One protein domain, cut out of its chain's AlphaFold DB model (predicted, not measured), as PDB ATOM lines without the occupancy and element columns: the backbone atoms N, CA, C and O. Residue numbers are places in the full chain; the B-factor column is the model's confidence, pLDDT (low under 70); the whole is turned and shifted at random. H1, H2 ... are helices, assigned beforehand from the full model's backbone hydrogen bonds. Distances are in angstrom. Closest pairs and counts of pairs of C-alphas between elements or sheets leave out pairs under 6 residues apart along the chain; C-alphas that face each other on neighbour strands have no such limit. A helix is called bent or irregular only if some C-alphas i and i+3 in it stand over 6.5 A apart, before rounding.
ATOM      1  N   LEU A 283      19.056 -31.766  24.587       86.38
ATOM      2  CA  LEU A 283      19.700 -30.622  25.239       86.38
ATOM      3  C   LEU A 283      18.754 -29.432  25.407       86.38
ATOM      4  O   LEU A 283      18.831 -28.758  26.427       86.38
ATOM      5  N   ALA A 284      17.842 -29.190  24.459       87.62
ATOM      6  CA  ALA A 284      16.914 -28.063  24.563       87.62
ATOM      7  C   ALA A 284      15.992 -28.247  25.775       87.62
ATOM      8  O   ALA A 284      15.846 -27.334  26.582       87.62
ATOM      9  N   ASN A 285      15.479 -29.464  25.977       84.69
ATOM     10  CA  ASN A 285      14.668 -29.808  27.147       84.69
ATOM     11  C   ASN A 285      15.443 -29.668  28.467       84.69
ATOM     12  O   ASN A 285      14.897 -29.165  29.449       84.69
ATOM     13  N   ILE A 286      16.714 -30.087  28.495       87.25
ATOM     14  CA  ILE A 286      17.578 -29.915  29.674       87.25
ATOM     15  C   ILE A 286      17.764 -28.428  29.982       87.25
ATOM     16  O   ILE A 286      17.590 -28.026  31.131       87.25
ATOM     17  N   TYR A 287      18.068 -27.606  28.974       89.00
ATOM     18  CA  TYR A 287      18.207 -26.164  29.159       89.00
ATOM     19  C   TYR A 287      16.904 -25.542  29.667       89.00
ATOM     20  O   TYR A 287      16.927 -24.879  30.699       89.00
ATOM     21  N   MET A 288      15.758 -25.822  29.046       88.94
ATOM     22  CA  MET A 288      14.463 -25.305  29.515       88.94
ATOM     23  C   MET A 288      14.155 -25.707  30.967       88.94
ATOM     24  O   MET A 288      13.641 -24.906  31.746       88.94
ATOM     25  N   MET A 289      14.525 -26.920  31.384       88.81
ATOM     26  CA  MET A 289      14.386 -27.337  32.780       88.81
ATOM     27  C   MET A 289      15.326 -26.553  33.710       88.81
ATOM     28  O   MET A 289      14.881 -26.053  34.742       88.81
ATOM     29  N   LEU A 290      16.603 -26.395  33.347       89.94
ATOM     30  CA  LEU A 290      17.581 -25.633  34.137       89.94
ATOM     31  C   LEU A 290      17.210 -24.152  34.259       89.94
ATOM     32  O   LEU A 290      17.392 -23.559  35.323       89.94
ATOM     33  N   GLY A 291      16.627 -23.561  33.218       92.06
ATOM     34  CA  GLY A 291      16.131 -22.191  33.284       92.06
ATOM     35  C   GLY A 291      14.927 -22.015  34.206       92.06
ATOM     36  O   GLY A 291      14.608 -20.888  34.546       92.06
ATOM     37  N   SER A 292      14.307 -23.088  34.710       91.69
ATOM     38  CA  SER A 292      13.340 -22.959  35.813       91.69
ATOM     39  C   SER A 292      14.016 -22.551  37.130       91.69
ATOM     40  O   SER A 292      13.354 -21.980  37.992       91.69
ATOM     41  N   LEU A 293      15.317 -22.834  37.289       92.94
ATOM     42  CA  LEU A 293      16.121 -22.431  38.451       92.94
ATOM     43  C   LEU A 293      16.715 -21.031  38.262       92.94
ATOM     44  O   LEU A 293      16.676 -20.216  39.181       92.94
ATOM     45  N   TRP A 294      17.236 -20.750  37.063       92.19
ATOM     46  CA  TRP A 294      17.816 -19.455  36.698       92.19
ATOM     47  C   TRP A 294      17.332 -18.994  35.317       92.19
ATOM     48  O   TRP A 294      18.052 -19.154  34.329       92.19
ATOM     49  N   PRO A 295      16.128 -18.398  35.227       91.25
ATOM     50  CA  PRO A 295      15.549 -17.995  33.946       91.25
ATOM     51  C   PRO A 295      16.417 -17.003  33.171       91.25
ATOM     52  O   PRO A 295      16.586 -17.150  31.963       91.25
ATOM     53  N   SER A 296      17.044 -16.060  33.882       90.12
ATOM     54  CA  SER A 296      17.913 -15.027  33.309       90.12
ATOM     55  C   SER A 296      19.183 -15.562  32.642       90.12
ATOM     56  O   SER A 296      19.834 -14.822  31.912       90.12
ATOM     57  N   LEU A 297      19.548 -16.833  32.866       88.94
ATOM     58  CA  LEU A 297      20.659 -17.476  32.159       88.94
ATOM     59  C   LEU A 297      20.299 -17.815  30.704       88.94
ATOM     60  O   LEU A 297      21.192 -17.952  29.872       88.94
ATOM     61  N   LEU A 298      19.009 -17.998  30.407       89.19
ATOM     62  CA  LEU A 298      18.538 -18.505  29.116       89.19
ATOM     63  C   LEU A 298      17.604 -17.551  28.381       89.19
ATOM     64  O   LEU A 298      17.528 -17.608  27.157       89.19
ATOM     65  N   VAL A 299      16.852 -16.729  29.110       91.44
ATOM     66  CA  VAL A 299      15.793 -15.894  28.548       91.44
ATOM     67  C   VAL A 299      15.851 -14.511  29.186       91.44
ATOM     68  O   VAL A 299      16.012 -14.384  30.400       91.44
ATOM     69  N   GLU A 300      15.698 -13.475  28.363       94.38
ATOM     70  CA  GLU A 300      15.560 -12.099  28.836       94.38
ATOM     71  C   GLU A 300      14.331 -11.953  29.757       94.38
ATOM     72  O   GLU A 300      13.305 -12.605  29.514       94.38
ATOM     73  N   PRO A 301      14.388 -11.104  30.800       92.75
ATOM     74  CA  PRO A 301      13.287 -10.945  31.753       92.75
ATOM     75  C   PRO A 301      11.926 -10.659  31.099       92.75
ATOM     76  O   PRO A 301      10.901 -11.181  31.537       92.75
ATOM     77  N   GLU A 302      11.907  -9.892  30.011       94.69
ATOM     78  CA  GLU A 302      10.703  -9.496  29.271       94.69
ATOM     79  C   GLU A 302      10.052 -10.671  28.525       94.69
ATOM     80  O   GLU A 302       8.852 -10.652  28.247       94.69
ATOM     81  N   GLN A 303      10.832 -11.704  28.202       92.88
ATOM     82  CA  GLN A 303      10.382 -12.897  27.480       92.88
ATOM     83  C   GLN A 303      10.119 -14.081  28.418       92.88
ATOM     84  O   GLN A 303       9.547 -15.087  27.996       92.88
ATOM     85  N   GLN A 304      10.503 -13.970  29.693       92.12
ATOM     86  CA  GLN A 304      10.459 -15.062  30.662       92.12
ATOM     87  C   GLN A 304       9.061 -15.685  30.796       92.12
ATOM     88  O   GLN A 304       8.941 -16.910  30.853       92.12
ATOM     89  N   SER A 305       8.005 -14.868  30.784       92.38
ATOM     90  CA  SER A 305       6.609 -15.320  30.911       92.38
ATOM     91  C   SER A 305       6.113 -16.165  29.734       92.38
ATOM     92  O   SER A 305       5.090 -16.838  29.851       92.38
ATOM     93  N   ARG A 306       6.828 -16.172  28.600       90.44
ATOM     94  CA  ARG A 306       6.499 -17.020  27.443       90.44
ATOM     95  C   ARG A 306       6.875 -18.486  27.656       90.44
ATOM     96  O   ARG A 306       6.339 -19.345  26.964       90.44
ATOM     97  N   VAL A 307       7.795 -18.765  28.583       88.38
ATOM     98  CA  VAL A 307       8.335 -20.112  28.840       88.38
ATOM     99  C   VAL A 307       8.086 -20.557  30.281       88.38
ATOM    100  O   VAL A 307       7.796 -21.729  30.521       88.38
ATOM    101  N   TYR A 308       8.184 -19.636  31.244       92.38
ATOM    102  CA  TYR A 308       8.115 -19.934  32.672       92.38
ATOM    103  C   TYR A 308       6.838 -19.379  33.326       92.38
ATOM    104  O   TYR A 308       6.416 -18.273  32.984       92.38
ATOM    105  N   PRO A 309       6.251 -20.093  34.310       93.44
ATOM    106  CA  PRO A 309       6.743 -21.337  34.912       93.44
ATOM    107  C   PRO A 309       6.622 -22.540  33.966       93.44
ATOM    108  O   PRO A 309       5.576 -22.787  33.369       93.44
ATOM    109  N   TYR A 310       7.702 -23.319  33.861       90.56
ATOM    110  CA  TYR A 310       7.822 -24.379  32.856       90.56
ATOM    111  C   TYR A 310       6.774 -25.491  33.024       90.56
ATOM    112  O   TYR A 310       6.359 -26.118  32.054       90.56
ATOM    113  N   SER A 311       6.268 -25.695  34.244       91.88
ATOM    114  CA  SER A 311       5.164 -26.622  34.511       91.88
ATOM    115  C   SER A 311       3.879 -26.253  33.764       91.88
ATOM    116  O   SER A 311       3.220 -27.144  33.236       91.88
ATOM    117  N   GLN A 312       3.531 -24.965  33.671       92.56
ATOM    118  CA  GLN A 312       2.350 -24.515  32.926       92.56
ATOM    119  C   GLN A 312       2.543 -24.705  31.422       92.56
ATOM    120  O   GLN A 312       1.624 -25.148  30.737       92.56
ATOM    121  N   TYR A 313       3.753 -24.434  30.925       89.50
ATOM    122  CA  TYR A 313       4.114 -24.704  29.537       89.50
ATOM    123  C   TYR A 313       3.922 -26.190  29.194       89.50
ATOM    124  O   TYR A 313       3.224 -26.513  28.236       89.50
ATOM    125  N   LEU A 314       4.455 -27.101  30.016       90.50
ATOM    126  CA  LEU A 314       4.300 -28.546  29.813       90.50
ATOM    127  C   LEU A 314       2.840 -29.006  29.881       90.50
ATOM    128  O   LEU A 314       2.421 -29.798  29.039       90.50
ATOM    129  N   MET A 315       2.059 -28.505  30.844       93.19
ATOM    130  CA  MET A 315       0.637 -28.851  30.950       93.19
ATOM    131  C   MET A 315      -0.137 -28.430  29.703       93.19
ATOM    132  O   MET A 315      -0.919 -29.222  29.185       93.19
ATOM    133  N   ARG A 316       0.152 -27.243  29.160       92.81
ATOM    134  CA  ARG A 316      -0.460 -26.773  27.914       92.81
ATOM    135  C   ARG A 316      -0.085 -27.643  26.715       92.81
ATOM    136  O   ARG A 316      -0.933 -27.927  25.881       92.81
ATOM    137  N   ILE A 317       1.167 -28.100  26.627       91.31
ATOM    138  CA  ILE A 317       1.574 -29.038  25.569       91.31
ATOM    139  C   ILE A 317       0.796 -30.353  25.679       91.31
ATOM    140  O   ILE A 317       0.351 -30.880  24.663       91.31
ATOM    141  N   ILE A 318       0.600 -30.885  26.887       94.75
ATOM    142  CA  ILE A 318      -0.184 -32.112  27.094       94.75
ATOM    143  C   ILE A 318      -1.649 -31.892  26.694       94.75
ATOM    144  O   ILE A 318      -2.202 -32.710  25.963       94.75
ATOM    145  N   GLU A 319      -2.252 -30.788  27.135       96.56
ATOM    146  CA  GLU A 319      -3.644 -30.426  26.842       96.56
ATOM    147  C   GLU A 319      -3.901 -30.284  25.331       96.56
ATOM    148  O   GLU A 319      -4.877 -30.822  24.813       96.56
ATOM    149  N   GLU A 320      -2.980 -29.652  24.601       95.88
ATOM    150  CA  GLU A 320      -3.168 -29.295  23.188       95.88
ATOM    151  C   GLU A 320      -2.609 -30.329  22.188       95.88
ATOM    152  O   GLU A 320      -2.783 -30.185  20.979       95.88
ATOM    153  N   SER A 321      -1.939 -31.397  22.643       95.62
ATOM    154  CA  SER A 321      -1.297 -32.394  21.756       95.62
ATOM    155  C   SER A 321      -2.139 -33.643  21.467       95.62
ATOM    156  O   SER A 321      -1.675 -34.564  20.789       95.62
ATOM    157  N   GLY A 322      -3.400 -33.682  21.914       96.81
ATOM    158  CA  GLY A 322      -4.300 -34.814  21.669       96.81
ATOM    159  C   GLY A 322      -4.505 -35.122  20.178       96.81
ATOM    160  O   GLY A 322      -4.450 -36.287  19.776       96.81
ATOM    161  N   TYR A 323      -4.671 -34.087  19.346       96.12
ATOM    162  CA  TYR A 323      -4.820 -34.249  17.893       96.12
ATOM    163  C   TYR A 323      -3.552 -34.841  17.252       96.12
ATOM    164  O   TYR A 323      -3.642 -35.742  16.418       96.12
ATOM    165  N   LEU A 324      -2.374 -34.374  17.681       94.88
ATOM    166  CA  LEU A 324      -1.083 -34.816  17.160       94.88
ATOM    167  C   LEU A 324      -0.883 -36.305  17.453       94.88
ATOM    168  O   LEU A 324      -0.483 -37.067  16.576       94.88
ATOM    169  N   HIS A 325      -1.215 -36.738  18.670       96.25
ATOM    170  CA  HIS A 325      -1.044 -38.127  19.084       96.25
ATOM    171  C   HIS A 325      -1.940 -39.092  18.290       96.25
ATOM    172  O   HIS A 325      -1.460 -40.119  17.799       96.25
ATOM    173  N   ILE A 326      -3.230 -38.776  18.117       95.06
ATOM    174  CA  ILE A 326      -4.136 -39.659  17.364       95.06
ATOM    175  C   ILE A 326      -3.780 -39.706  15.872       95.06
ATOM    176  O   ILE A 326      -3.828 -40.779  15.272       95.06
ATOM    177  N   GLN A 327      -3.342 -38.591  15.281       95.00
ATOM    178  CA  GLN A 327      -2.902 -38.549  13.882       95.00
ATOM    179  C   GLN A 327      -1.584 -39.294  13.660       95.00
ATOM    180  O   GLN A 327      -1.441 -39.986  12.657       95.00
ATOM    181  N   ALA A 328      -0.646 -39.224  14.607       94.12
ATOM    182  CA  ALA A 328       0.627 -39.936  14.514       94.12
ATOM    183  C   ALA A 328       0.492 -41.463  14.670       94.12
ATOM    184  O   ALA A 328       1.393 -42.203  14.285       94.12
ATOM    185  N   THR A 329      -0.610 -41.951  15.253       92.69
ATOM    186  CA  THR A 329      -0.778 -43.379  15.583       92.69
ATOM    187  C   THR A 329      -1.883 -44.078  14.797       92.69
ATOM    188  O   THR A 329      -1.738 -45.266  14.487       92.69
ATOM    189  N   LYS A 330      -2.994 -43.386  14.512       91.06
ATOM    190  CA  LYS A 330      -4.211 -43.920  13.872       91.06
ATOM    191  C   LYS A 330      -4.841 -42.910  12.886       91.06
ATOM    192  O   LYS A 330      -6.031 -42.604  13.017       91.06
ATOM    193  N   PRO A 331      -4.086 -42.401  11.891       90.25
ATOM    194  CA  PRO A 331      -4.572 -41.363  10.975       90.25
ATOM    195  C   PRO A 331      -5.833 -41.790  10.202       90.25
ATOM    196  O   PRO A 331      -6.820 -41.057  10.183       90.25
ATOM    197  N   ASP A 332      -5.877 -43.018   9.683       83.75
ATOM    198  CA  ASP A 332      -7.040 -43.568   8.966       83.75
ATOM    199  C   ASP A 332      -8.266 -43.820   9.859       83.75
ATOM    200  O   ASP A 332      -9.361 -44.064   9.364       83.75
ATOM    201  N   THR A 333      -8.105 -43.821  11.188       80.75
ATOM    202  CA  THR A 333      -9.232 -44.017  12.118       80.75
ATOM    203  C   THR A 333      -9.905 -42.699  12.467       80.75
ATOM    204  O   THR A 333     -11.132 -42.632  12.523       80.75
ATOM    205  N   VAL A 334      -9.118 -41.645  12.718       83.94
ATOM    206  CA  VAL A 334      -9.677 -40.316  13.013       83.94
ATOM    207  C   VAL A 334     -10.357 -39.718  11.776       83.94
ATOM    208  O   VAL A 334     -11.363 -39.021  11.904       83.94
ATOM    209  N   VAL A 335      -9.874 -40.065  10.578       68.00
ATOM    210  CA  VAL A 335     -10.520 -39.771   9.296       68.00
ATOM    211  C   VAL A 335     -11.391 -40.968   8.918       68.00
ATOM    212  O   VAL A 335     -10.927 -41.898   8.274       68.00
TER     213      VAL A 335
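Overview. This is residues 283 to 335 of the 496 residues of the protein "Glutathione peroxidase" of Danaus plexippus plexippus (UniProt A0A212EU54). The printed part is a drawn-out string of helices without a common core: H1 and a long loop make one end, H2 runs away from them as a bare shaft, and H3 with the very short H4 makes the far end. The loop, residues 291 to 309, folds back from the end of H1 to the start of H2, where these two helices come near each other. There are 53 residues with four named helices, H1 H2 H3 H4 along the chain, and no named strand; the class is all helix. The whole is only just extended, close to loose, with a radius of gyration of the C-alphas of 15.2 A, and its outline is a rod spanning 45 by 21 by 14 A.

Arrangement. Begin at residues 283 to 290, which are H1, and go along the long link of 19 residues to H2, residues 310 to 320. Compare the two helices there: they are close but not clearly touching, and their closest C-alphas, those of Met 289 and Tyr 310, are 7.2 A apart. H1 and H2 run opposite ways at a steep tilt of 54 degrees. Now look at residues 314 to 322, of which 314 to 320 belong to H2: this stretch stands free, with no C-alpha 8 or more residues away along the chain within 10 A. A tight link of one residue, Ser 321, leads to H3, residues 322 to 329, and H2 and H3 meet only through their link. Another tight link, Lys 330, leads to H4, residues 331 to 334. H3 and H4 are close but not clearly touching, with the C-alphas of Gln 327 and Val 334 the closest at 7.1 A. H1 is apart from H3 and from H4, and H2 is apart from H4. In the backbones of H1, H2 and H3 every O i to N i+4 pair is within hydrogen-bond range, while H4 is too short for such a pair.

Along the chain. Find C-alpha 283 at (19.700, -30.622, 25.239); from there H1 runs 10.4 A to Leu 290. Next find C-alpha 310 at (7.822, -24.379, 32.856), where H2, the longest helix with 11 residues, begins; it measures 15.4 A to Glu 320. H3 goes from Gly 322 to Thr 329 over 11.1 A. H4 goes from Pro 331 to Val 334, and its last C-alpha is at (-9.677, -40.316, 13.013). No helix is bent.

Size, cuts and confidence. Look at Ser 296 and Asp 332 for the two C-alphas farthest apart, 45.1 A. From Leu 283 to Val 335, the first and last printed C-alphas, it is 35.4 A. The printed part has no cut, and its one long link is that from H1 to H2. The mean pLDDT of the printed part is 90.9, and one residue, 335, is under 70.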